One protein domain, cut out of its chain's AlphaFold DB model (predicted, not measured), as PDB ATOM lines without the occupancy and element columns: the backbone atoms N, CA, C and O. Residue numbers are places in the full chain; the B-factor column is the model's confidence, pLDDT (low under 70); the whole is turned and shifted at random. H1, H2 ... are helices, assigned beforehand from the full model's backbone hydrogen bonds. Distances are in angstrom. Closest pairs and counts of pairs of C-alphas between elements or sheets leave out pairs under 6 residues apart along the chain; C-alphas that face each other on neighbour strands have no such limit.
ATOM      1  N   ILE A 138      -3.098   9.519 -15.255       89.69
ATOM      2  CA  ILE A 138      -2.690   8.292 -15.959       89.69
ATOM      3  C   ILE A 138      -2.665   7.127 -14.972       89.69
ATOM      4  O   ILE A 138      -3.245   6.076 -15.240       89.69
ATOM      5  N   GLY A 139      -2.043   7.319 -13.809       87.75
ATOM      6  CA  GLY A 139      -1.979   6.335 -12.734       87.75
ATOM      7  C   GLY A 139      -3.364   5.960 -12.207       87.75
ATOM      8  O   GLY A 139      -3.648   4.775 -12.014       87.75
ATOM      9  N   GLU A 140      -4.258   6.939 -12.035       88.19
ATOM     10  CA  GLU A 140      -5.660   6.699 -11.670       88.19
ATOM     11  C   GLU A 140      -6.369   5.880 -12.758       88.19
ATOM     12  O   GLU A 140      -7.007   4.868 -12.455       88.19
ATOM     13  N   ALA A 141      -6.216   6.246 -14.034       91.19
ATOM     14  CA  ALA A 141      -6.848   5.522 -15.132       91.19
ATOM     15  C   ALA A 141      -6.297   4.093 -15.309       91.19
ATOM     16  O   ALA A 141      -7.064   3.165 -15.574       91.19
ATOM     17  N   GLN A 142      -4.994   3.876 -15.103       91.31
ATOM     18  CA  GLN A 142      -4.369   2.549 -15.126       91.31
ATOM     19  C   GLN A 142      -4.864   1.668 -13.976       91.31
ATOM     20  O   GLN A 142      -5.165   0.487 -14.184       91.31
ATOM     21  N   LEU A 143      -5.002   2.237 -12.774       90.06
ATOM     22  CA  LEU A 143      -5.612   1.554 -11.637       90.06
ATOM     23  C   LEU A 143      -7.048   1.139 -11.973       90.06
ATOM     24  O   LEU A 143      -7.411  -0.022 -11.782       90.06
ATOM     25  N   ILE A 144      -7.846   2.055 -12.525       92.56
ATOM     26  CA  ILE A 144      -9.222   1.782 -12.951       92.56
ATOM     27  C   ILE A 144      -9.267   0.653 -13.994       92.56
ATOM     28  O   ILE A 144      -9.998  -0.323 -13.802       92.56
ATOM     29  N   LYS A 145      -8.461   0.740 -15.062       92.81
ATOM     30  CA  LYS A 145      -8.364  -0.274 -16.130       92.81
ATOM     31  C   LYS A 145      -7.990  -1.643 -15.560       92.81
ATOM     32  O   LYS A 145      -8.599  -2.647 -15.920       92.81
ATOM     33  N   THR A 146      -7.058  -1.679 -14.608       91.56
ATOM     34  CA  THR A 146      -6.648  -2.912 -13.917       91.56
ATOM     35  C   THR A 146      -7.788  -3.500 -13.085       91.56
ATOM     36  O   THR A 146      -8.061  -4.694 -13.174       91.56
ATOM     37  N   LEU A 147      -8.491  -2.680 -12.296       90.62
ATOM     38  CA  LEU A 147      -9.600  -3.139 -11.455       90.62
ATOM     39  C   LEU A 147     -10.759  -3.710 -12.281       90.62
ATOM     40  O   LEU A 147     -11.312  -4.746 -11.908       90.62
ATOM     41  N   VAL A 148     -11.091  -3.075 -13.405       92.19
ATOM     42  CA  VAL A 148     -12.082  -3.588 -14.361       92.19
ATOM     43  C   VAL A 148     -11.584  -4.870 -15.034       92.19
ATOM     44  O   VAL A 148     -12.339  -5.834 -15.143       92.19
ATOM     45  N   GLY A 149     -10.302  -4.937 -15.410       90.56
ATOM     46  CA  GLY A 149      -9.676  -6.133 -15.988       90.56
ATOM     47  C   GLY A 149      -9.698  -7.361 -15.068       90.56
ATOM     48  O   GLY A 149      -9.725  -8.490 -15.548       90.56
ATOM     49  N   LEU A 150      -9.778  -7.159 -13.748       91.56
ATOM     50  CA  LEU A 150      -9.994  -8.223 -12.756       91.56
ATOM     51  C   LEU A 150     -11.454  -8.722 -12.688       91.56
ATOM     52  O   LEU A 150     -11.788  -9.511 -11.803       91.56
ATOM     53  N   GLY A 151     -12.332  -8.261 -13.583       90.75
ATOM     54  CA  GLY A 151     -13.739  -8.662 -13.657       90.75
ATOM     55  C   GLY A 151     -14.683  -7.862 -12.753       90.75
ATOM     56  O   GLY A 151     -15.814  -8.293 -12.534       90.75
ATOM     57  N   ARG A 152     -14.245  -6.718 -12.208       91.06
ATOM     58  CA  ARG A 152     -15.107  -5.834 -11.401       91.06
ATOM     59  C   ARG A 152     -16.002  -4.988 -12.304       91.06
ATOM     60  O   ARG A 152     -15.562  -4.507 -13.346       91.06
ATOM     61  N   THR A 153     -17.243  -4.759 -11.882       92.62
ATOM     62  CA  THR A 153     -18.160  -3.857 -12.597       92.62
ATOM     63  C   THR A 153     -17.776  -2.392 -12.376       92.62
ATOM     64  O   THR A 153     -17.105  -2.054 -11.398       92.62
ATOM     65  N   TYR A 154     -18.232  -1.495 -13.257       90.44
ATOM     66  CA  TYR A 154     -17.969  -0.056 -13.107       90.44
ATOM     67  C   TYR A 154     -18.526   0.490 -11.791       90.44
ATOM     68  O   TYR A 154     -17.853   1.279 -11.139       90.44
ATOM     69  N   GLU A 155     -19.682  -0.012 -11.356       89.69
ATOM     70  CA  GLU A 155     -20.287   0.311 -10.062       89.69
ATOM     71  C   GLU A 155     -19.400  -0.111  -8.883       89.69
ATOM     72  O   GLU A 155     -19.190   0.646  -7.936       89.69
ATOM     73  N   GLN A 156     -18.823  -1.315  -8.928       86.88
ATOM     74  CA  GLN A 156     -17.936  -1.802  -7.868       86.88
ATOM     75  C   GLN A 156     -16.657  -0.966  -7.776       86.88
ATOM     76  O   GLN A 156     -16.233  -0.600  -6.677       86.88
ATOM     77  N   VAL A 157     -16.057  -0.641  -8.924       87.25
ATOM     78  CA  VAL A 157     -14.854   0.199  -8.992       87.25
ATOM     79  C   VAL A 157     -15.168   1.632  -8.555       87.25
ATOM     80  O   VAL A 157     -14.436   2.192  -7.741       87.25
ATOM     81  N   GLY A 158     -16.288   2.198  -9.012       85.81
ATOM     82  CA  GLY A 158     -16.773   3.517  -8.612       85.81
ATOM     83  C   GLY A 158     -17.017   3.608  -7.108       85.81
ATOM     84  O   GLY A 158     -16.526   4.524  -6.451       85.81
ATOM     85  N   ASN A 159     -17.667   2.605  -6.517       80.00
ATOM     86  CA  ASN A 159     -17.899   2.550  -5.076       80.00
ATOM     87  C   ASN A 159     -16.602   2.482  -4.260       80.00
ATOM     88  O   ASN A 159     -16.505   3.151  -3.223       80.00
ATOM     89  N   GLN A 160     -15.618   1.710  -4.733       80.94
ATOM     90  CA  GLN A 160     -14.316   1.544  -4.089       80.94
ATOM     91  C   GLN A 160     -13.448   2.806  -4.181       80.94
ATOM     92  O   GLN A 160     -12.798   3.168  -3.204       80.94
ATOM     93  N   LEU A 161     -13.436   3.475  -5.337       81.56
ATOM     94  CA  LEU A 161     -12.652   4.694  -5.573       81.56
ATOM     95  C   LEU A 161     -13.418   5.979  -5.226       81.56
ATOM     96  O   LEU A 161     -12.879   7.078  -5.334       81.56
ATOM     97  N   ASN A 162     -14.675   5.848  -4.797       78.62
ATOM     98  CA  ASN A 162     -15.588   6.952  -4.525       78.62
ATOM     99  C   ASN A 162     -15.749   7.901  -5.731       78.62
ATOM    100  O   ASN A 162     -15.563   9.117  -5.635       78.62
ATOM    101  N   ARG A 163     -16.080   7.310  -6.881       81.56
ATOM    102  CA  ARG A 163     -16.320   7.955  -8.178       81.56
ATOM    103  C   ARG A 163     -17.655   7.489  -8.747       81.56
ATOM    104  O   ARG A 163     -18.169   6.443  -8.356       81.56
ATOM    105  N   ARG A 164     -18.211   8.245  -9.693       84.00
ATOM    106  CA  ARG A 164     -19.418   7.821 -10.416       84.00
ATOM    107  C   ARG A 164     -19.032   6.819 -11.497       84.00
ATOM    108  O   ARG A 164     -18.003   6.983 -12.145       84.00
ATOM    109  N   ASP A 165     -19.908   5.867 -11.786       86.38
ATOM    110  CA  ASP A 165     -19.704   4.839 -12.817       86.38
ATOM    111  C   ASP A 165     -19.375   5.431 -14.193       86.38
ATOM    112  O   ASP A 165     -18.552   4.903 -14.940       86.38
ATOM    113  N   LYS A 166     -19.980   6.579 -14.515       88.12
ATOM    114  CA  LYS A 166     -19.689   7.320 -15.746       88.12
ATOM    115  C   LYS A 166     -18.238   7.808 -15.800       88.12
ATOM    116  O   LYS A 166     -17.630   7.772 -16.865       88.12
ATOM    117  N   ASP A 167     -17.692   8.253 -14.670       86.75
ATOM    118  CA  ASP A 167     -16.316   8.751 -14.591       86.75
ATOM    119  C   ASP A 167     -15.310   7.600 -14.753       86.75
ATOM    120  O   ASP A 167     -14.261   7.793 -15.359       86.75
ATOM    121  N   ILE A 168     -15.657   6.390 -14.293       90.75
ATOM    122  CA  ILE A 168     -14.859   5.169 -14.488       90.75
ATOM    123  C   ILE A 168     -14.717   4.840 -15.976       90.75
ATOM    124  O   ILE A 168     -13.603   4.669 -16.471       90.75
ATOM    125  N   GLY A 169     -15.836   4.793 -16.707       89.12
ATOM    126  CA  GLY A 169     -15.812   4.541 -18.149       89.12
ATOM    127  C   GLY A 169     -15.040   5.620 -18.913       89.12
ATOM    128  O   GLY A 169     -14.260   5.311 -19.810       89.12
ATOM    129  N   TYR A 170     -15.208   6.881 -18.511       89.00
ATOM    130  CA  TYR A 170     -14.505   8.009 -19.111       89.00
ATOM    131  C   TYR A 170     -12.990   7.957 -18.877       89.00
ATOM    132  O   TYR A 170     -12.233   8.168 -19.817       89.00
ATOM    133  N   ALA A 171     -12.531   7.591 -17.674       89.94
ATOM    134  CA  ALA A 171     -11.105   7.421 -17.386       89.94
ATOM    135  C   ALA A 171     -10.458   6.333 -18.263       89.94
ATOM    136  O   ALA A 171      -9.352   6.519 -18.765       89.94
ATOM    137  N   ILE A 172     -11.165   5.222 -18.503       91.94
ATOM    138  CA  ILE A 172     -10.694   4.149 -19.394       91.94
ATOM    139  C   ILE A 172     -10.584   4.646 -20.837       91.94
ATOM    140  O   ILE A 172      -9.592   4.354 -21.502       91.94
ATOM    141  N   GLN A 173     -11.575   5.402 -21.319       91.31
ATOM    142  CA  GLN A 173     -11.544   5.987 -22.663       91.31
ATOM    143  C   GLN A 173     -10.394   6.986 -22.813       91.31
ATOM    144  O   GLN A 173      -9.644   6.907 -23.777       91.31
ATOM    145  N   THR A 174     -10.214   7.880 -21.840       90.94
ATOM    146  CA  THR A 174      -9.104   8.838 -21.818       90.94
ATOM    147  C   THR A 174      -7.745   8.138 -21.866       90.94
ATOM    148  O   THR A 174      -6.886   8.546 -22.642       90.94
ATOM    149  N   LEU A 175      -7.556   7.053 -21.108       92.50
ATOM    150  CA  LEU A 175      -6.327   6.257 -21.175       92.50
ATOM    151  C   LEU A 175      -6.155   5.562 -22.530       92.50
ATOM    152  O   LEU A 175      -5.046   5.526 -23.044       92.50
ATOM    153  N   ALA A 176      -7.227   5.044 -23.131       91.62
ATOM    154  CA  ALA A 176      -7.151   4.421 -24.451       91.62
ATOM    155  C   ALA A 176      -6.732   5.421 -25.546       91.62
ATOM    156  O   ALA A 176      -5.921   5.079 -26.399       91.62
ATOM    157  N   GLU A 177      -7.231   6.659 -25.508       91.75
ATOM    158  CA  GLU A 177      -6.815   7.706 -26.451       91.75
ATOM    159  C   GLU A 177      -5.354   8.139 -26.239       91.75
ATOM    160  O   GLU A 177      -4.644   8.410 -27.207       91.75
ATOM    161  N   ALA A 178      -4.887   8.163 -24.988       90.31
ATOM    162  CA  ALA A 178      -3.482   8.405 -24.667       90.31
ATOM    163  C   ALA A 178      -2.574   7.257 -25.150       90.31
ATOM    164  O   ALA A 178      -1.515   7.517 -25.717       90.31
ATOM    165  N   ASP A 179      -3.005   6.002 -24.977       89.19
ATOM    166  CA  ASP A 179      -2.307   4.810 -25.480       89.19
ATOM    167  C   ASP A 179      -2.172   4.863 -27.013       89.19
ATOM    168  O   ASP A 179      -1.090   4.618 -27.544       89.19
ATOM    169  N   LEU A 180      -3.251   5.230 -27.719       89.56
ATOM    170  CA  LEU A 180      -3.245   5.396 -29.178       89.56
ATOM    171  C   LEU A 180      -2.287   6.499 -29.626       89.56
ATOM    172  O   LEU A 180      -1.514   6.278 -30.547       89.56
ATOM    173  N   TYR A 181      -2.278   7.653 -28.956       89.19
ATOM    174  CA  TYR A 181      -1.333   8.725 -29.276       89.19
ATOM    175  C   TYR A 181       0.127   8.277 -29.130       89.19
ATOM    176  O   TYR A 181       0.929   8.457 -30.044       89.19
ATOM    177  N   LEU A 182       0.471   7.658 -27.995       87.56
ATOM    178  CA  LEU A 182       1.836   7.193 -27.736       87.56
ATOM    179  C   LEU A 182       2.281   6.136 -28.753       87.56
ATOM    180  O   LEU A 182       3.439   6.126 -29.165       87.56
ATOM    181  N   LYS A 183       1.364   5.253 -29.157       86.75
ATOM    182  CA  LYS A 183       1.638   4.182 -30.112       86.75
ATOM    183  C   LYS A 183       1.731   4.692 -31.550       86.75
ATOM    184  O   LYS A 183       2.720   4.410 -32.219       86.75
ATOM    185  N   ASP A 184       0.707   5.400 -32.011       82.75
ATOM    186  CA  ASP A 184       0.519   5.703 -33.429       82.75
ATOM    187  C   ASP A 184       1.238   6.994 -33.833       82.75
ATOM    188  O   ASP A 184       1.716   7.079 -34.957       82.75
ATOM    189  N   SER A 185       1.349   7.980 -32.932       77.19
ATOM    190  CA  SER A 185       1.982   9.267 -33.246       77.19
ATOM    191  C   SER A 185       3.441   9.363 -32.823       77.19
ATOM    192  O   SER A 185       4.175  10.070 -33.489       77.19
ATOM    193  N   LEU A 186       3.853   8.745 -31.711       75.56
ATOM    194  CA  LEU A 186       5.230   8.871 -31.203       75.56
ATOM    195  C   LEU A 186       6.034   7.569 -31.298       75.56
ATOM    196  O   LEU A 186       7.222   7.560 -30.976       75.56
ATOM    197  N   GLY A 187       5.395   6.441 -31.623       79.19
ATOM    198  CA  GLY A 187       6.032   5.119 -31.605       79.19
ATOM    199  C   GLY A 187       6.604   4.707 -30.237       79.19
ATOM    200  O   GLY A 187       7.405   3.776 -30.155       79.19
ATOM    201  N   THR A 188       6.216   5.387 -29.154       79.38
ATOM    202  CA  THR A 188       6.750   5.222 -27.795       79.38
ATOM    203  C   THR A 188       5.677   4.675 -26.857       79.38
ATOM    204  O   THR A 188       5.290   5.282 -25.857       79.38
ATOM    205  N   GLU A 189       5.184   3.477 -27.178       82.06
ATOM    206  CA  GLU A 189       4.179   2.791 -26.366       82.06
ATOM    207  C   GLU A 189       4.630   2.684 -24.896       82.06
ATOM    208  O   GLU A 189       5.709   2.182 -24.576       82.06
ATOM    209  N   GLY A 190       3.797   3.191 -23.983       77.06
ATOM    210  CA  GLY A 190       4.063   3.179 -22.544       77.06
ATOM    211  C   GLY A 190       4.932   4.329 -22.012       77.06
ATOM    212  O   GLY A 190       5.129   4.407 -20.796       77.06
ATOM    213  N   ALA A 191       5.408   5.253 -22.856       85.56
ATOM    214  CA  ALA A 191       6.175   6.434 -22.441       85.56
ATOM    215  C   ALA A 191       5.282   7.566 -21.887       85.56
ATOM    216  O   ALA A 191       5.323   8.712 -22.324       85.56
ATOM    217  N   TYR A 192       4.474   7.258 -20.872       85.38
ATOM    218  CA  TYR A 192       3.502   8.192 -20.291       85.38
ATOM    219  C   TYR A 192       4.113   9.452 -19.660       85.38
ATOM    220  O   TYR A 192       3.403  10.434 -19.449       85.38
ATOM    221  N   SER A 193       5.412   9.441 -19.352       83.19
ATOM    222  CA  SER A 193       6.127  10.598 -18.806       83.19
ATOM    223  C   SER A 193       6.054  11.830 -19.713       83.19
ATOM    224  O   SER A 193       6.005  12.935 -19.187       83.19
ATOM    225  N   GLU A 194       5.959  11.644 -21.032       79.75
ATOM    226  CA  GLU A 194       5.915  12.733 -22.020       79.75
ATOM    227  C   GLU A 194       4.581  13.500 -22.015       79.75
ATOM    228  O   GLU A 194       4.515  14.672 -22.376       79.75
ATOM    229  N   ILE A 195       3.495  12.850 -21.585       84.00
ATOM    230  CA  ILE A 195       2.130  13.400 -21.670       84.00
ATOM    231  C   ILE A 195       1.501  13.696 -20.307       84.00
ATOM    232  O   ILE A 195       0.419  14.283 -20.233       84.00
ATOM    233  N   ARG A 196       2.167  13.292 -19.221       79.38
ATOM    234  CA  ARG A 196       1.634  13.343 -17.854       79.38
ATOM    235  C   ARG A 196       1.214  14.745 -17.419       79.38
ATOM    236  O   ARG A 196       0.182  14.867 -16.766       79.38
ATOM    237  N   GLU A 197       1.986  15.773 -17.763       77.31
ATOM    238  CA  GLU A 197       1.796  17.130 -17.227       77.31
ATOM    239  C   GLU A 197       0.846  17.992 -18.075       77.31
ATOM    240  O   GLU A 197      -0.042  18.645 -17.531       77.31
ATOM    241  N   ASP A 198       0.974  17.951 -19.403       79.69
ATOM    242  CA  ASP A 198       0.350  18.957 -20.277       79.69
ATOM    243  C   ASP A 198      -0.824  18.436 -21.116       79.69
ATOM    244  O   ASP A 198      -1.540  19.224 -21.741       79.69
ATOM    245  N   ALA A 199      -1.028  17.119 -21.171       84.31
ATOM    246  CA  ALA A 199      -1.971  16.510 -22.109       84.31
ATOM    247  C   ALA A 199      -3.318  16.123 -21.481       84.31
ATOM    248  O   ALA A 199      -4.248  15.746 -22.197       84.31
ATOM    249  N   GLU A 200      -3.451  16.239 -20.156       87.44
ATOM    250  CA  GLU A 200      -4.632  15.779 -19.417       87.44
ATOM    251  C   GLU A 200      -5.932  16.362 -19.987       87.44
ATOM    252  O   GLU A 200      -6.894  15.637 -20.237       87.44
ATOM    253  N   GLN A 201      -5.964  17.676 -20.222       87.19
ATOM    254  CA  GLN A 201      -7.167  18.343 -20.713       87.19
ATOM    255  C   GLN A 201      -7.558  17.857 -22.118       87.19
ATOM    256  O   GLN A 201      -8.739  17.628 -22.377       87.19
ATOM    257  N   LEU A 202      -6.575  17.641 -22.999       89.62
ATOM    258  CA  LEU A 202      -6.805  17.159 -24.361       89.62
ATOM    259  C   LEU A 202      -7.425  15.761 -24.355       89.62
ATOM    260  O   LEU A 202      -8.483  15.556 -24.946       89.62
ATOM    261  N   PHE A 203      -6.796  14.808 -23.662       90.56
ATOM    262  CA  PHE A 203      -7.253  13.415 -23.637       90.56
ATOM    263  C   PHE A 203      -8.525  13.217 -22.810       90.56
ATOM    264  O   PHE A 203      -9.284  12.273 -23.048       90.56
ATOM    265  N   ARG A 204      -8.818  14.118 -21.865       89.19
ATOM    266  CA  ARG A 204     -10.151  14.198 -21.264       89.19
ATOM    267  C   ARG A 204     -11.168  14.653 -22.309       89.19
ATOM    268  O   ARG A 204     -12.196  14.004 -22.470       89.19
ATOM    269  N   ASP A 205     -10.938  15.730 -23.045       89.31
ATOM    270  CA  ASP A 205     -11.956  16.252 -23.966       89.31
ATOM    271  C   ASP A 205     -12.169  15.365 -25.210       89.31
ATOM    272  O   ASP A 205     -13.305  15.226 -25.673       89.31
ATOM    273  N   LEU A 206     -11.116  14.708 -25.707       90.06
ATOM    274  CA  LEU A 206     -11.101  13.984 -26.981       90.06
ATOM    275  C   LEU A 206     -12.211  12.919 -27.138       90.06
ATOM    276  O   LEU A 206     -12.923  13.002 -28.142       90.06
ATOM    277  N   PRO A 207     -12.478  12.009 -26.171       89.25
ATOM    278  CA  PRO A 207     -13.575  11.041 -26.271       89.25
ATOM    279  C   PRO A 207     -14.940  11.668 -26.583       89.25
ATOM    280  O   PRO A 207     -15.711  11.119 -27.366       89.25
ATOM    281  N   LYS A 208     -15.235  12.849 -26.021       89.81
ATOM    282  CA  LYS A 208     -16.497  13.570 -26.273       89.81
ATOM    283  C   LYS A 208     -16.522  14.242 -27.644       89.81
ATOM    284  O   LYS A 208     -17.592  14.438 -28.208       89.81
ATOM    285  N   LEU A 209     -15.362  14.646 -28.165       88.31
ATOM    286  CA  LEU A 209     -15.246  15.316 -29.465       88.31
ATOM    287  C   LEU A 209     -15.399  14.346 -30.643       88.31
ATOM    288  O   LEU A 209     -15.788  14.770 -31.734       88.31
ATOM    289  N   ILE A 210     -15.095  13.067 -30.419       88.62
ATOM    290  CA  ILE A 210     -15.155  12.007 -31.434       88.62
ATOM    291  C   ILE A 210     -16.385  11.092 -31.292       88.62
ATOM    292  O   ILE A 210     -16.602  10.206 -32.121       88.62
ATOM    293  N   GLU A 211     -17.202  11.304 -30.259       87.38
ATOM    294  CA  GLU A 211     -18.422  10.538 -30.007       87.38
ATOM    295  C   GLU A 211     -19.400  10.651 -31.192       87.38
ATOM    296  O   GLU A 211     -19.710  11.745 -31.666       87.38
ATOM    297  N   GLY A 212     -19.883   9.508 -31.691       82.00
ATOM    298  CA  GLY A 212     -20.858   9.446 -32.788       82.00
ATOM    299  C   GLY A 212     -20.302   9.651 -34.204       82.00
ATOM    300  O   GLY A 212     -21.087   9.670 -35.148       82.00
ATOM    301  N   LYS A 213     -18.980   9.792 -34.382       85.69
ATOM    302  CA  LYS A 213     -18.333   9.859 -35.707       85.69
ATOM    303  C   LYS A 213     -18.062   8.460 -36.291       85.69
ATOM    304  O   LYS A 213     -17.954   7.494 -35.536       85.69
ATOM    305  N   SER A 214     -17.913   8.353 -37.616       86.25
ATOM    306  CA  SER A 214     -17.382   7.142 -38.271       86.25
ATOM    307  C   SER A 214     -15.909   6.924 -37.903       86.25
ATOM    308  O   SER A 214     -15.236   7.879 -37.517       86.25
ATOM    309  N   GLU A 215     -15.386   5.700 -38.022       84.19
ATOM    310  CA  GLU A 215     -13.996   5.395 -37.626       84.19
ATOM    311  C   GLU A 215     -12.962   6.273 -38.349       84.19
ATOM    312  O   GLU A 215     -12.096   6.848 -37.693       84.19
ATOM    313  N   ILE A 216     -13.133   6.506 -39.655       82.62
ATOM    314  CA  ILE A 216     -12.266   7.405 -40.439       82.62
ATOM    315  C   ILE A 216     -12.309   8.833 -39.875       82.62
ATOM    316  O   ILE A 216     -11.277   9.456 -39.641       82.62
ATOM    317  N   LYS A 217     -13.502   9.355 -39.562       84.56
ATOM    318  CA  LYS A 217     -13.647  10.701 -38.985       84.56
ATOM    319  C   LYS A 217     -13.110  10.793 -37.557       84.56
ATOM    320  O   LYS A 217     -12.620  11.853 -37.160       84.56
ATOM    321  N   LYS A 218     -13.193   9.714 -36.767       87.94
ATOM    322  CA  LYS A 218     -12.549   9.640 -35.445       87.94
ATOM    323  C   LYS A 218     -11.038   9.721 -35.595       87.94
ATOM    324  O   LYS A 218     -10.427  10.535 -34.910       87.94
ATOM    325  N   GLN A 219     -10.461   8.936 -36.503       86.69
ATOM    326  CA  GLN A 219      -9.030   8.957 -36.789       86.69
ATOM    327  C   GLN A 219      -8.581  10.338 -37.266       86.69
ATOM    328  O   GLN A 219      -7.669  10.901 -36.675       86.69
ATOM    329  N   ALA A 220      -9.286  10.953 -38.215       86.75
ATOM    330  CA  ALA A 220      -8.955  12.300 -38.676       86.75
ATOM    331  C   ALA A 220      -8.978  13.334 -37.537       86.75
ATOM    332  O   ALA A 220      -8.071  14.148 -37.393       86.75
ATOM    333  N   SER A 221      -9.982  13.253 -36.658       89.75
ATOM    334  CA  SER A 221     -10.078  14.132 -35.485       89.75
ATOM    335  C   SER A 221      -8.937  13.903 -34.489       89.75
ATOM    336  O   SER A 221      -8.440  14.863 -33.901       89.75
ATOM    337  N   ARG A 222      -8.517  12.644 -34.294       91.00
ATOM    338  CA  ARG A 222      -7.362  12.283 -33.458       91.00
ATOM    339  C   ARG A 222      -6.080  12.873 -34.025       91.00
ATOM    340  O   ARG A 222      -5.379  13.549 -33.285       91.00
ATOM    341  N   VAL A 223      -5.833  12.706 -35.323       88.62
ATOM    342  CA  VAL A 223      -4.640  13.255 -35.979       88.62
ATOM    343  C   VAL A 223      -4.591  14.775 -35.839       88.62
ATOM    344  O   VAL A 223      -3.594  15.293 -35.353       88.62
ATOM    345  N   ILE A 224      -5.695  15.493 -36.093       89.62
ATOM    346  CA  ILE A 224      -5.763  16.947 -35.844       89.62
ATOM    347  C   ILE A 224      -5.398  17.270 -34.385       89.62
ATOM    348  O   ILE A 224      -4.591  18.161 -34.125       89.62
ATOM    349  N   ALA A 225      -5.981  16.557 -33.418       90.81
ATOM    350  CA  ALA A 225      -5.709  16.775 -32.000       90.81
ATOM    351  C   ALA A 225      -4.228  16.550 -31.642       90.81
ATOM    352  O   ALA A 225      -3.645  17.349 -30.908       90.81
ATOM    353  N   TRP A 226      -3.623  15.487 -32.171       90.62
ATOM    354  CA  TRP A 226      -2.231  15.115 -31.933       90.62
ATOM    355  C   TRP A 226      -1.257  16.101 -32.575       90.62
ATOM    356  O   TRP A 226      -0.326  16.546 -31.905       90.62
ATOM    357  N   THR A 227      -1.491  16.508 -33.824       88.00
ATOM    358  CA  THR A 227      -0.653  17.495 -34.517       88.00
ATOM    359  C   THR A 227      -0.697  18.847 -33.804       88.00
ATOM    360  O   THR A 227       0.348  19.461 -33.581       88.00
ATOM    361  N   LEU A 228      -1.880  19.293 -33.360       88.69
ATOM    362  CA  LEU A 228      -2.020  20.532 -32.587       88.69
ATOM    363  C   LEU A 228      -1.344  20.448 -31.210       88.69
ATOM    364  O   LEU A 228      -0.801  21.443 -30.737       88.69
ATOM    365  N   PHE A 229      -1.371  19.282 -30.558       89.62
ATOM    366  CA  PHE A 229      -0.704  19.080 -29.270       89.62
ATOM    367  C   PHE A 229       0.820  19.133 -29.391       89.62
ATOM    368  O   PHE A 229       1.470  19.831 -28.613       89.62
ATOM    369  N   GLN A 230       1.380  18.455 -30.394       87.25
ATOM    370  CA  GLN A 230       2.817  18.472 -30.675       87.25
ATOM    371  C   GLN A 230       3.307  19.875 -31.047       87.25
ATOM    372  O   GLN A 230       4.381  20.296 -30.631       87.25
ATOM    373  N   ASN A 231       2.471  20.644 -31.747       87.31
ATOM    374  CA  ASN A 231       2.778  22.003 -32.184       87.31
ATOM    375  C   ASN A 231       2.151  23.084 -31.288       87.31
ATOM    376  O   ASN A 231       1.921  24.208 -31.736       87.31
ATOM    377  N   LYS A 232       1.887  22.781 -30.007       85.25
ATOM    378  CA  LYS A 232       1.198  23.699 -29.079       85.25
ATOM    379  C   LYS A 232       1.883  25.062 -28.922       85.25
ATOM    380  O   LYS A 232       1.207  26.043 -28.629       85.25
ATOM    381  N   GLU A 233       3.197  25.136 -29.135       85.00
ATOM    382  CA  GLU A 233       3.973  26.383 -29.078       85.00
ATOM    383  C   GLU A 233       3.745  27.298 -30.290       85.00
ATOM    384  O   GLU A 233       3.860  28.517 -30.166       85.00
ATOM    385  N   LYS A 234       3.378  26.732 -31.450       84.69
ATOM    386  CA  LYS A 234       3.032  27.489 -32.663       84.69
ATOM    387  C   LYS A 234       1.609  28.068 -32.603       84.69
ATOM    388  O   LYS A 234       1.248  28.903 -33.430       84.69
ATOM    389  N   LEU A 235       0.786  27.640 -31.639       84.88
ATOM    390  CA  LEU A 235      -0.610  28.058 -31.546       84.88
ATOM    391  C   LEU A 235      -0.759  29.464 -30.932       84.88
ATOM    392  O   LEU A 235      -0.217  29.737 -29.860       84.88
ATOM    393  N   PRO A 236      -1.575  30.350 -31.538       80.75
ATOM    394  CA  PRO A 236      -1.862  31.674 -30.978       80.75
ATOM    395  C   PRO A 236      -2.564  31.652 -29.612       80.75
ATOM    396  O   PRO A 236      -2.417  32.581 -28.816       80.75
ATOM    397  N   THR A 237      -3.392  30.635 -29.361       85.69
ATOM    398  CA  THR A 237      -4.165  30.478 -28.120       85.69
ATOM    399  C   THR A 237      -4.013  29.075 -27.540       85.69
ATOM    400  O   THR A 237      -3.318  28.231 -28.096       85.69
ATOM    401  N   ARG A 238      -4.654  28.806 -26.396       85.62
ATOM    402  CA  ARG A 238      -4.534  27.510 -25.715       85.62
ATOM    403  C   ARG A 238      -5.179  26.400 -26.546       85.62
ATOM    404  O   ARG A 238      -6.184  26.636 -27.203       85.62
ATOM    405  N   LEU A 239      -4.665  25.174 -26.453       85.69
ATOM    406  CA  LEU A 239      -5.141  24.037 -27.255       85.69
ATOM    407  C   LEU A 239      -6.660  23.796 -27.144       85.69
ATOM    408  O   LEU A 239      -7.324  23.575 -28.155       85.69
ATOM    409  N   TYR A 240      -7.235  23.930 -25.941       84.81
ATOM    410  CA  TYR A 240      -8.675  23.724 -25.729       84.81
ATOM    411  C   TYR A 240      -9.557  24.696 -26.531       84.81
ATOM    412  O   TYR A 240     -10.725  24.401 -26.795       84.81
ATOM    413  N   ASP A 241      -9.033  25.864 -26.929       84.50
ATOM    414  CA  ASP A 241      -9.766  26.838 -27.742       84.50
ATOM    415  C   ASP A 241     -10.093  26.285 -29.139       84.50
ATOM    416  O   ASP A 241     -11.036  26.755 -29.786       84.50
ATOM    417  N   TYR A 242      -9.363  25.251 -29.565       88.31
ATOM    418  CA  TYR A 242      -9.499  24.567 -30.846       88.31
ATOM    419  C   TYR A 242     -10.298  23.257 -30.759       88.31
ATOM    420  O   TYR A 242     -10.491  22.592 -31.774       88.31
ATOM    421  N   ASN A 243     -10.889  22.920 -29.603       88.69
ATOM    422  CA  ASN A 243     -11.754  21.737 -29.455       88.69
ATOM    423  C   ASN A 243     -12.912  21.708 -30.474       88.69
ATOM    424  O   ASN A 243     -13.378  20.643 -30.875       88.69
ATOM    425  N   ALA A 244     -13.384  22.874 -30.929       86.50
ATOM    426  CA  ALA A 244     -14.401  22.958 -31.977       86.50
ATOM    427  C   ALA A 244     -13.901  22.452 -33.342       86.50
ATOM    428  O   ALA A 244     -14.687  21.827 -34.054       86.50
ATOM    429  N   ALA A 245     -12.628  22.698 -33.670       87.25
ATOM    430  CA  ALA A 245     -11.963  22.225 -34.884       87.25
ATOM    431  C   ALA A 245     -11.696  20.716 -34.841       87.25
ATOM    432  O   ALA A 245     -11.943  20.032 -35.819       87.25
ATOM    433  N   ILE A 246     -11.306  20.178 -33.683       88.88
ATOM    434  CA  ILE A 246     -11.146  18.726 -33.475       88.88
ATOM    435  C   ILE A 246     -12.511  18.007 -33.519       88.88
ATOM    436  O   ILE A 246     -12.651  16.877 -33.983       88.88
ATOM    437  N   GLY A 247     -13.551  18.655 -32.991       89.06
ATOM    438  CA  GLY A 247     -14.899  18.110 -32.896       89.06
ATOM    439  C   GLY A 247     -15.755  18.410 -34.125       89.06
ATOM    440  O   GLY A 247     -15.701  17.723 -35.139       89.06
ATOM    441  N   LYS A 248     -16.628  19.409 -33.992       86.94
ATOM    442  CA  LYS A 248     -17.734  19.664 -34.930       86.94
ATOM    443  C   LYS A 248     -17.297  20.180 -36.298       86.94
ATOM    444  O   LYS A 248     -18.067  20.039 -37.235       86.94
ATOM    445  N   LEU A 249     -16.134  20.818 -36.382       85.38
ATOM    446  CA  LEU A 249     -15.625  21.445 -37.601       85.38
ATOM    447  C   LEU A 249     -14.448  20.662 -38.201       85.38
ATOM    448  O   LEU A 249     -13.695  21.225 -38.982       85.38
ATOM    449  N   ALA A 250     -14.269  19.395 -37.812       86.19
ATOM    450  CA  ALA A 250     -13.167  18.572 -38.305       86.19
ATOM    451  C   ALA A 250     -13.229  18.406 -39.828       86.19
ATOM    452  O   ALA A 250     -12.220  18.601 -40.489       86.19
ATOM    453  N   ASP A 251     -14.422  18.146 -40.371       84.81
ATOM    454  CA  ASP A 251     -14.642  18.026 -41.816       84.81
ATOM    455  C   ASP A 251     -14.213  19.323 -42.543       84.81
ATOM    456  O   ASP A 251     -13.367  19.276 -43.428       84.81
ATOM    457  N   ASP A 252     -14.670  20.494 -42.072       82.56
ATOM    458  CA  ASP A 252     -14.305  21.805 -42.645       82.56
ATOM    459  C   ASP A 252     -12.791  22.091 -42.603       82.56
ATOM    460  O   ASP A 252     -12.269  22.831 -43.438       82.56
ATOM    461  N   VAL A 253     -12.092  21.594 -41.577       85.44
ATOM    462  CA  VAL A 253     -10.636  21.747 -41.447       85.44
ATOM    463  C   VAL A 253      -9.931  20.859 -42.464       85.44
ATOM    464  O   VAL A 253      -9.059  21.345 -43.177       85.44
ATOM    465  N   LEU A 254     -10.323  19.588 -42.550       83.81
ATOM    466  CA  LEU A 254      -9.715  18.615 -43.455       83.81
ATOM    467  C   LEU A 254      -9.929  18.997 -44.917       83.81
ATOM    468  O   LEU A 254      -8.984  18.914 -45.693       83.81
ATOM    469  N   ASP A 255     -11.120  19.480 -45.271       83.06
ATOM    470  CA  ASP A 255     -11.417  19.952 -46.626       83.06
ATOM    471  C   ASP A 255     -10.488  21.107 -47.030       83.06
ATOM    472  O   ASP A 255      -9.953  21.121 -48.135       83.06
ATOM    473  N   ARG A 256     -10.227  22.057 -46.123       81.38
ATOM    474  CA  ARG A 256      -9.311  23.179 -46.398       81.38
ATOM    475  C   ARG A 256      -7.865  22.737 -46.549       81.38
ATOM    476  O   ARG A 256      -7.182  23.238 -47.433       81.38
ATOM    477  N   VAL A 257      -7.417  21.817 -45.697       82.94
ATOM    478  CA  VAL A 257      -6.064  21.252 -45.778       82.94
ATOM    479  C   VAL A 257      -5.899  20.470 -47.083       82.94
ATOM    480  O   VAL A 257      -4.900  20.633 -47.776       82.94
ATOM    481  N   ALA A 258      -6.905  19.684 -47.477       82.75
ATOM    482  CA  ALA A 258      -6.908  18.974 -48.750       82.75
ATOM    483  C   ALA A 258      -6.856  19.929 -49.954       82.75
ATOM    484  O   ALA A 258      -6.056  19.721 -50.865       82.75
ATOM    485  N   GLU A 259      -7.665  20.994 -49.947       81.56
ATOM    486  CA  GLU A 259      -7.669  22.017 -50.999       81.56
ATOM    487  C   GLU A 259      -6.322  22.741 -51.120       81.56
ATOM    488  O   GLU A 259      -5.857  22.993 -52.233       81.56
ATOM    489  N   GLU A 260      -5.695  23.085 -49.993       78.31
ATOM    490  CA  GLU A 260      -4.422  23.807 -49.961       78.31
ATOM    491  C   GLU A 260      -3.252  22.943 -50.442       78.31
ATOM    492  O   GLU A 260      -2.421  23.405 -51.225       78.31
ATOM    493  N   LEU A 261      -3.236  21.669 -50.049       76.75
ATOM    494  CA  LEU A 261      -2.212  20.701 -50.445       76.75
ATOM    495  C   LEU A 261      -2.476  20.063 -51.818       76.75
ATOM    496  O   LEU A 261      -1.634  19.331 -52.335       76.75
ATOM    497  N   GLY A 262      -3.642  20.321 -52.419       73.75
ATOM    498  CA  GLY A 262      -4.055  19.711 -53.682       73.75
ATOM    499  C   GLY A 262      -4.275  18.196 -53.590       73.75
ATOM    500  O   GLY A 262      -4.064  17.492 -54.577       73.75
ATOM    501  N   ILE A 263      -4.671  17.695 -52.417       77.75
ATOM    502  CA  ILE A 263      -4.983  16.281 -52.184       77.75
ATOM    503  C   ILE A 263      -6.407  16.014 -52.680       77.75
ATOM    504  O   ILE A 263      -7.360  16.648 -52.229       77.75
ATOM    505  N   ASP A 264      -6.556  15.071 -53.609       69.06
ATOM    506  CA  ASP A 264      -7.868  14.683 -54.123       69.06
ATOM    507  C   ASP A 264      -8.605  13.824 -53.085       69.06
ATOM    508  O   ASP A 264      -8.214  12.691 -52.806       69.06
ATOM    509  N   THR A 265      -9.656  14.383 -52.490       59.97
ATOM    510  CA  THR A 265     -10.558  13.694 -51.553       59.97
ATOM    511  C   THR A 265     -11.751  13.053 -52.266       59.97
ATOM    512  O   THR A 265     -12.663  12.533 -51.611       59.97
ATOM    513  N   GLN A 266     -11.785  13.085 -53.609       50.84
ATOM    514  CA  GLN A 266     -12.821  12.401 -54.371       50.84
ATOM    515  C   GLN A 266     -12.599  10.892 -54.385       50.84
ATOM    516  O   GLN A 266     -11.498  10.378 -54.563       50.84
ATOM    517  N   GLN A 267     -13.717  10.199 -54.203       51.62
ATOM    518  CA  GLN A 267     -13.860   8.756 -54.187       51.62
ATOM    519  C   GLN A 267     -13.047   8.116 -55.320       51.62
ATOM    520  O   GLN A 267     -13.309   8.351 -56.502       51.62
ATOM    521  N   SER A 268     -12.065   7.286 -54.967       36.31
ATOM    522  CA  SER A 268     -11.461   6.396 -55.946       36.31
ATOM    523  C   SER A 268     -12.522   5.364 -56.334       36.31
ATOM    524  O   SER A 268     -12.816   4.428 -55.594       36.31
ATOM    525  N   PHE A 293     -10.976  10.821 -46.218       79.81
ATOM    526  CA  PHE A 293      -9.924  11.647 -45.622       79.81
ATOM    527  C   PHE A 293      -8.614  10.883 -45.399       79.81
ATOM    528  O   PHE A 293      -7.662  11.478 -44.892       79.81
ATOM    529  N   GLN A 294      -8.530   9.597 -45.767       79.06
ATOM    530  CA  GLN A 294      -7.337   8.779 -45.543       79.06
ATOM    531  C   GLN A 294      -6.047   9.402 -46.113       79.06
ATOM    532  O   GLN A 294      -5.062   9.452 -45.382       79.06
ATOM    533  N   PRO A 295      -6.033   9.990 -47.327       79.94
ATOM    534  CA  PRO A 295      -4.818  10.603 -47.870       79.94
ATOM    535  C   PRO A 295      -4.327  11.816 -47.064       79.94
ATOM    536  O   PRO A 295      -3.126  12.046 -46.943       79.94
ATOM    537  N   VAL A 296      -5.253  12.593 -46.491       78.75
ATOM    538  CA  VAL A 296      -4.933  13.750 -45.639       78.75
ATOM    539  C   VAL A 296      -4.418  13.284 -44.277       78.75
ATOM    540  O   VAL A 296      -3.487  13.870 -43.733       78.75
ATOM    541  N   ILE A 297      -5.009  12.215 -43.734       82.31
ATOM    542  CA  ILE A 297      -4.558  11.572 -42.494       82.31
ATOM    543  C   ILE A 297      -3.123  11.073 -42.656       82.31
ATOM    544  O   ILE A 297      -2.287  11.376 -41.810       82.31
ATOM    545  N   ASP A 298      -2.830  10.357 -43.741       82.94
ATOM    546  CA  ASP A 298      -1.500   9.805 -44.000       82.94
ATOM    547  C   ASP A 298      -0.452  10.919 -44.144       82.94
ATOM    548  O   ASP A 298       0.630  10.821 -43.572       82.94
ATOM    549  N   ALA A 299      -0.795  12.019 -44.825       80.56
ATOM    550  CA  ALA A 299       0.084  13.183 -44.959       80.56
ATOM    551  C   ALA A 299       0.360  13.894 -43.622       80.56
ATOM    552  O   ALA A 299       1.451  14.421 -43.424       80.56
ATOM    553  N   LEU A 300      -0.617  13.924 -42.712       78.81
ATOM    554  CA  LEU A 300      -0.483  14.542 -41.389       78.81
ATOM    555  C   LEU A 300       0.271  13.676 -40.372       78.81
ATOM    556  O   LEU A 300       0.769  14.203 -39.378       78.81
ATOM    557  N   MET A 301       0.300  12.362 -40.591       76.69
ATOM    558  CA  MET A 301       1.033  11.403 -39.763       76.69
ATOM    559  C   MET A 301       2.512  11.288 -40.164       76.69
ATOM    560  O   MET A 301       3.285  10.674 -39.433       76.69
ATOM    561  N   ASP A 302       2.907  11.862 -41.301       78.69
ATOM    562  CA  ASP A 302       4.302  11.947 -41.727       78.69
ATOM    563  C   ASP A 302       5.012  13.091 -40.975       78.69
ATOM    564  O   ASP A 302       4.746  14.273 -41.209       78.69
ATOM    565  N   GLU A 303       5.890  12.739 -40.027       62.09
ATOM    566  CA  GLU A 303       6.543  13.680 -39.097       62.09
ATOM    567  C   GLU A 303       7.421  14.734 -39.799       62.09
ATOM    568  O   GLU A 303       7.672  15.799 -39.233       62.09
ATOM    569  N   ASP A 304       7.858  14.475 -41.035       63.91
ATOM    570  CA  ASP A 304       8.803  15.326 -41.769       63.91
ATOM    571  C   ASP A 304       8.132  16.425 -42.623       63.91
ATOM    572  O   ASP A 304       8.818  17.172 -43.330       63.91
ATOM    573  N   ASN A 305       6.802  16.569 -42.573       74.81
ATOM    574  CA  ASN A 305       6.076  17.488 -43.451       74.81
ATOM    575  C   ASN A 305       5.611  18.783 -42.754       74.81
ATOM    576  O   ASN A 305       4.420  19.004 -42.520       74.81
ATOM    577  N   GLU A 306       6.565  19.674 -42.448       80.38
ATOM    578  CA  GLU A 306       6.290  20.984 -41.822       80.38
ATOM    579  C   GLU A 306       5.250  21.818 -42.593       80.38
ATOM    580  O   GLU A 306       4.451  22.516 -41.972       80.38
ATOM    581  N   GLU A 307       5.213  21.714 -43.925       82.00
ATOM    582  CA  GLU A 307       4.261  22.441 -44.779       82.00
ATOM    583  C   GLU A 307       2.809  22.009 -44.517       82.00
ATOM    584  O   GLU A 307       1.916  22.848 -44.393       82.00
ATOM    585  N   VAL A 308       2.574  20.705 -44.347       82.31
ATOM    586  CA  VAL A 308       1.251  20.148 -44.016       82.31
ATOM    587  C   VAL A 308       0.828  20.563 -42.608       82.31
ATOM    588  O   VAL A 308      -0.336  20.904 -42.381       82.31
ATOM    589  N   ILE A 309       1.765  20.570 -41.656       85.06
ATOM    590  CA  ILE A 309       1.504  20.992 -40.274       85.06
ATOM    591  C   ILE A 309       1.112  22.471 -40.226       85.06
ATOM    592  O   ILE A 309       0.131  22.825 -39.566       85.06
ATOM    593  N   ASP A 310       1.856  23.332 -40.919       85.88
ATOM    594  CA  ASP A 310       1.582  24.766 -40.945       85.88
ATOM    595  C   ASP A 310       0.240  25.050 -41.649       85.88
ATOM    596  O   ASP A 310      -0.583  25.785 -41.095       85.88
ATOM    597  N   SER A 311      -0.060  24.373 -42.769       84.50
ATOM    598  CA  SER A 311      -1.378  24.430 -43.429       84.50
ATOM    599  C   SER A 311      -2.515  24.001 -42.491       84.50
ATOM    600  O   SER A 311      -3.530  24.696 -42.373       84.50
ATOM    601  N   LEU A 312      -2.344  22.912 -41.729       87.69
ATOM    602  CA  LEU A 312      -3.342  22.485 -40.746       87.69
ATOM    603  C   LEU A 312      -3.561  23.544 -39.660       87.69
ATOM    604  O   LEU A 312      -4.708  23.841 -39.315       87.69
ATOM    605  N   ILE A 313      -2.489  24.106 -39.100       87.44
ATOM    606  CA  ILE A 313      -2.592  25.132 -38.055       87.44
ATOM    607  C   ILE A 313      -3.324  26.362 -38.600       87.44
ATOM    608  O   ILE A 313      -4.242  26.867 -37.944       87.44
ATOM    609  N   GLU A 314      -2.980  26.818 -39.805       84.31
ATOM    610  CA  GLU A 314      -3.654  27.934 -40.467       84.31
ATOM    611  C   GLU A 314      -5.140  27.641 -40.713       84.31
ATOM    612  O   GLU A 314      -6.002  28.459 -40.357       84.31
ATOM    613  N   ALA A 315      -5.467  26.452 -41.223       85.56
ATOM    614  CA  ALA A 315      -6.839  26.016 -41.451       85.56
ATOM    615  C   ALA A 315      -7.649  25.982 -40.145       85.56
ATOM    616  O   ALA A 315      -8.742  26.556 -40.074       85.56
ATOM    617  N   VAL A 316      -7.101  25.381 -39.083       87.94
ATOM    618  CA  VAL A 316      -7.723  25.294 -37.754       87.94
ATOM    619  C   VAL A 316      -7.976  26.683 -37.170       87.94
ATOM    620  O   VAL A 316      -9.095  26.975 -36.725       87.94
ATOM    621  N   VAL A 317      -6.975  27.568 -37.195       86.12
ATOM    622  CA  VAL A 317      -7.107  28.946 -36.701       86.12
ATOM    623  C   VAL A 317      -8.179  29.688 -37.496       86.12
ATOM    624  O   VAL A 317      -9.083  30.281 -36.899       86.12
ATOM    625  N   ALA A 318      -8.155  29.599 -38.825       82.62
ATOM    626  CA  ALA A 318      -9.125  30.262 -39.687       82.62
ATOM    627  C   ALA A 318     -10.560  29.766 -39.447       82.62
ATOM    628  O   ALA A 318     -11.496  30.570 -39.413       82.62
ATOM    629  N   VAL A 319     -10.760  28.456 -39.274       85.50
ATOM    630  CA  VAL A 319     -12.071  27.849 -38.990       85.50
ATOM    631  C   VAL A 319     -12.606  28.320 -37.633       85.50
ATOM    632  O   VAL A 319     -13.749  28.782 -37.538       85.50
ATOM    633  N   VAL A 320     -11.779  28.284 -36.585       84.50
ATOM    634  CA  VAL A 320     -12.188  28.699 -35.234       84.50
ATOM    635  C   VAL A 320     -12.444  30.202 -35.161       84.50
ATOM    636  O   VAL A 320     -13.439  30.630 -34.567       84.50
ATOM    637  N   GLU A 321     -11.609  31.025 -35.796       81.44
ATOM    638  CA  GLU A 321     -11.845  32.464 -35.897       81.44
ATOM    639  C   GLU A 321     -13.119  32.796 -36.663       81.44
ATOM    640  O   GLU A 321     -13.826  33.736 -36.297       81.44
ATOM    641  N   LEU A 322     -13.424  32.053 -37.726       79.81
ATOM    642  CA  LEU A 322     -14.646  32.250 -38.489       79.81
ATOM    643  C   LEU A 322     -15.863  31.874 -37.645       79.81
ATOM    644  O   LEU A 322     -16.821  32.642 -37.612       79.81
ATOM    645  N   GLN A 323     -15.807  30.782 -36.878       78.56
ATOM    646  CA  GLN A 323     -16.883  30.396 -35.962       78.56
ATOM    647  C   GLN A 323     -17.064  31.402 -34.809       78.56
ATOM    648  O   GLN A 323     -18.191  31.779 -34.473       78.56
ATOM    649  N   ARG A 324     -15.971  31.875 -34.193       71.38
ATOM    650  CA  ARG A 324     -16.000  32.949 -33.178       71.38
ATOM    651  C   ARG A 324     -16.526  34.249 -33.776       71.38
ATOM    652  O   ARG A 324     -17.355  34.924 -33.170       71.38
ATOM    653  N   GLY A 325     -16.090  34.539 -34.998       61.19
ATOM    654  CA  GLY A 325     -16.589  35.596 -35.854       61.19
ATOM    655  C   GLY A 325     -18.098  35.501 -35.975       61.19
ATOM    656  O   GLY A 325     -18.743  36.453 -35.565       61.19
ATOM    657  N   GLN A 326     -18.636  34.360 -36.432       59.22
ATOM    658  CA  GLN A 326     -20.067  34.037 -36.605       59.22
ATOM    659  C   GLN A 326     -20.888  34.199 -35.329       59.22
ATOM    660  O   GLN A 326     -22.015  34.684 -35.385       59.22
ATOM    661  N   LYS A 327     -20.317  33.846 -34.174       54.69
ATOM    662  CA  LYS A 327     -20.966  34.022 -32.868       54.69
ATOM    663  C   LYS A 327     -20.931  35.464 -32.361       54.69
ATOM    664  O   LYS A 327     -21.794  35.857 -31.580       54.69
ATOM    665  N   SER A 328     -19.965  36.270 -32.793       50.34
ATOM    666  CA  SER A 328     -19.963  37.709 -32.542       50.34
ATOM    667  C   SER A 328     -20.830  38.407 -33.598       50.34
ATOM    668  O   SER A 328     -20.731  38.111 -34.784       50.34
ATOM    669  N   GLY A 329     -21.628  39.416 -33.242       58.53
ATOM    670  CA  GLY A 329     -22.366  40.220 -34.239       58.53
ATOM    671  C   GLY A 329     -21.482  40.898 -35.313       58.53
ATOM    672  O   GLY A 329     -21.994  41.557 -36.211       58.53
ATOM    673  N   ARG A 330     -20.151  40.741 -35.235       57.31
ATOM    674  CA  ARG A 330     -19.146  41.218 -36.190       57.31
ATOM    675  C   ARG A 330     -18.854  40.248 -37.347       57.31
ATOM    676  O   ARG A 330     -18.172  40.666 -38.279       57.31
ATOM    677  N   ALA A 331     -19.356  39.008 -37.354       56.69
ATOM    678  CA  ALA A 331     -19.131  38.065 -38.466       56.69
ATOM    679  C   ALA A 331     -19.649  38.561 -39.801       56.69
ATOM    680  O   ALA A 331     -18.959  38.484 -40.815       56.69
ATOM    681  N   THR A 332     -20.893  39.038 -39.788       64.19
ATOM    682  CA  THR A 332     -21.577  39.511 -40.985       64.19
ATOM    683  C   THR A 332     -20.797  40.682 -41.565       64.19
ATOM    684  O   THR A 332     -20.551  40.724 -42.764       64.19
ATOM    685  N   LEU A 333     -20.288  41.561 -40.695       68.12
ATOM    686  CA  LEU A 333     -19.415  42.656 -41.092       68.12
ATOM    687  C   LEU A 333     -18.086  42.149 -41.678       68.12
ATOM    688  O   LEU A 333     -17.753  42.546 -42.788       68.12
ATOM    689  N   LYS A 334     -17.368  41.230 -41.007       68.44
ATOM    690  CA  LYS A 334     -16.097  40.651 -41.506       68.44
ATOM    691  C   LYS A 334     -16.285  39.964 -42.868       68.44
ATOM    692  O   LYS A 334     -15.477  40.168 -43.769       68.44
ATOM    693  N   THR A 335     -17.375  39.218 -43.043       68.06
ATOM    694  CA  THR A 335     -17.715  38.509 -44.291       68.06
ATOM    695  C   THR A 335     -18.015  39.490 -45.425       68.06
ATOM    696  O   THR A 335     -17.477  39.349 -46.523       68.06
ATOM    697  N   ILE A 336     -18.809  40.535 -45.157       77.75
ATOM    698  CA  ILE A 336     -19.084  41.603 -46.131       77.75
ATOM    699  C   ILE A 336     -17.789  42.350 -46.491       77.75
ATOM    700  O   ILE A 336     -17.563  42.652 -47.661       77.75
ATOM    701  N   THR A 337     -16.897  42.598 -45.525       76.12
ATOM    702  CA  THR A 337     -15.588  43.219 -45.781       76.12
ATOM    703  C   THR A 337     -14.696  42.341 -46.665       76.12
ATOM    704  O   THR A 337     -14.073  42.856 -47.589       76.12
ATOM    705  N   GLN A 338     -14.659  41.025 -46.448       77.00
ATOM    706  CA  GLN A 338     -13.891  40.101 -47.294       77.00
ATOM    707  C   GLN A 338     -14.456  40.014 -48.720       77.00
ATOM    708  O   GLN A 338     -13.688  40.058 -49.683       77.00
ATOM    709  N   ALA A 339     -15.783  39.948 -48.870       79.56
ATOM    710  CA  ALA A 339     -16.443  40.012 -50.174       79.56
ATOM    711  C   ALA A 339     -16.129  41.329 -50.905       79.56
ATOM    712  O   ALA A 339     -15.797  41.306 -52.090       79.56
ATOM    713  N   HIS A 340     -16.148  42.462 -50.195       78.50
ATOM    714  CA  HIS A 340     -15.748  43.757 -50.743       78.50
ATOM    715  C   HIS A 340     -14.296  43.741 -51.240       78.50
ATOM    716  O   HIS A 340     -14.044  44.147 -52.370       78.50
ATOM    717  N   SER A 341     -13.349  43.224 -50.450       76.06
ATOM    718  CA  SER A 341     -11.939  43.142 -50.854       76.06
ATOM    719  C   SER A 341     -11.733  42.276 -52.101       76.06
ATOM    720  O   SER A 341     -10.995  42.677 -53.000       76.06
ATOM    721  N   LYS A 342     -12.417  41.126 -52.204       82.06
ATOM    722  CA  LYS A 342     -12.352  40.253 -53.392       82.06
ATOM    723  C   LYS A 342     -12.960  40.913 -54.636       82.06
ATOM    724  O   LYS A 342     -12.401  40.789 -55.720       82.06
ATOM    725  N   LEU A 343     -14.065  41.649 -54.487       81.88
ATOM    726  CA  LEU A 343     -14.681  42.403 -55.586       81.88
ATOM    727  C   LEU A 343     -13.844  43.616 -56.008       81.88
ATOM    728  O   LEU A 343     -13.766  43.913 -57.194       81.88
ATOM    729  N   ALA A 344     -13.195  44.294 -55.061       77.88
ATOM    730  CA  ALA A 344     -12.318  45.432 -55.334       77.88
ATOM    731  C   ALA A 344     -11.015  45.015 -56.037       77.88
ATOM    732  O   ALA A 344     -10.475  45.783 -56.830       77.88
ATOM    733  N   ALA A 345     -10.525  43.800 -55.772       78.44
ATOM    734  CA  ALA A 345      -9.355  43.228 -56.439       78.44
ATOM    735  C   ALA A 345      -9.653  42.682 -57.852       78.44
ATOM    736  O   ALA A 345      -8.721  42.378 -58.597       78.44
ATOM    737  N   ALA A 346     -10.927  42.542 -58.237       78.50
ATOM    738  CA  ALA A 346     -11.313  42.020 -59.542       78.50
ATOM    739  C   ALA A 346     -11.091  43.068 -60.652       78.50
ATOM    740  O   ALA A 346     -11.856  44.019 -60.802       78.50
ATOM    741  N   ASP A 347     -10.048  42.872 -61.462       75.44
ATOM    742  CA  ASP A 347      -9.699  43.754 -62.579       75.44
ATOM    743  C   ASP A 347     -10.336  43.283 -63.901       75.44
ATOM    744  O   ASP A 347      -9.908  42.310 -64.529       75.44
ATOM    745  N   LEU A 348     -11.360  44.012 -64.349       70.56
ATOM    746  CA  LEU A 348     -12.090  43.739 -65.593       70.56
ATOM    747  C   LEU A 348     -11.257  43.987 -66.863       70.56
ATOM    748  O   LEU A 348     -11.652  43.533 -67.936       70.56
ATOM    749  N   SER A 349     -10.110  44.670 -66.770       70.19
ATOM    750  CA  SER A 349      -9.237  44.929 -67.924       70.19
ATOM    751  C   SER A 349      -8.487  43.682 -68.411       70.19
ATOM    752  O   SER A 349      -8.028  43.647 -69.554       70.19
ATOM    753  N   ARG A 350      -8.405  42.639 -67.573       70.00
ATOM    754  CA  ARG A 350      -7.730  41.361 -67.866       70.00
ATOM    755  C   ARG A 350      -8.684  40.237 -68.290       70.00
ATOM    756  O   ARG A 350      -8.231  39.130 -68.566       70.00
TER     757      ARG A 350
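Overview. This is residues 138 to 268 and 293 to 350 of the 387 residues of an uncharacterized protein of Proteobacteria bacterium ST_bin13 (UniProt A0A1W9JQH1). The longest helix, H9, crosses one end of an elongated body of helices, packing on H6 and H7, and the chain then turns a corner into H10; residues 336 to 350, of which 336 to 344 belong to H10, stick out as an arm. H6 packs on H9 and, with H4 and H5, makes the middle of the body, the centres of these three in a triangle, with H8 beside H5; H3 packs on H4 and, with H1 and H2, makes the end away from H9. The printed part has 189 residues, with ten named helices, H1 to H10 in chain order, and no named strand: all helix, mostly crossed. It is loose, with a radius of gyration of the C-alphas of 20.2 A, spanning 77 by 38 by 33 A.

Arrangement. H9, residues 306 to 327, touches H7, residues 250 to 261, at a steep tilt of 46 degrees; the closest C-alphas, of Val 253 and Ala 315, are 5.7 A apart. With residues 316 to 320 alone H9 touches H6, residues 239 to 246, about perpendicular at 87 degrees, closest at C-alphas 245 and 316, 6.0 A. H10, residues 331 to 344, touches H9 only at the corner, closest at C-alphas 325 and 331, 4.4 A. H5, residues 215 to 230, forms a helical hairpin with H6, closest at C-alphas 221 and 246, 5.1 A. It forms another with H4, residues 200 to 209, but they only just touch, with 3 pairs of C-alphas within 8 A, closest at 206 and 222, 7.7 A. H8, residues 294 to 301, touches H5 at a shallow tilt of 21 degrees, closest at C-alphas 220 and 297, 5.9 A. H3, residues 165 to 185, touches H4 with residues 170 to 178 alone, closest at C-alphas 174 and 203, 5.3 A. H1, residues 138 to 149, touches H3, closest at C-alphas 141 and 171, 5.2 A; H2, residues 154 to 161, touches H3, closest at C-alphas 154 and 165, 5.2 A. Every O i to N i+4 pair is within hydrogen-bond range in H1, H2, H3, H5, H7, H8, H9 and H10, against 4 of 6 in H4 and 1 of 4 in H6, where 3 of 5 O i to N i+3 pairs are.

Along the chain. H9 measures 31.5 A, beginning with C-alpha 306 at (6.290, 20.984, -41.822); H3 measures 30.1 A, H5 22.4 A. H1 begins with C-alpha 138 at (-2.690, 8.292, -15.959), and H10, 19.6 A, ends with C-alpha 344 at (-12.318, 45.432, -55.334).

Size, cuts and confidence. The C-alphas farthest apart, of Gln 160 and Ser 349, are 77.3 A apart. Residues 269 to 292 are not printed; C-alphas 268 and 293 are 11.7 A apart across the cut. The link from H3 to H4 is long. The pLDDT is under 70 at residues 264 to 268, 303 to 304 and 325 to 335.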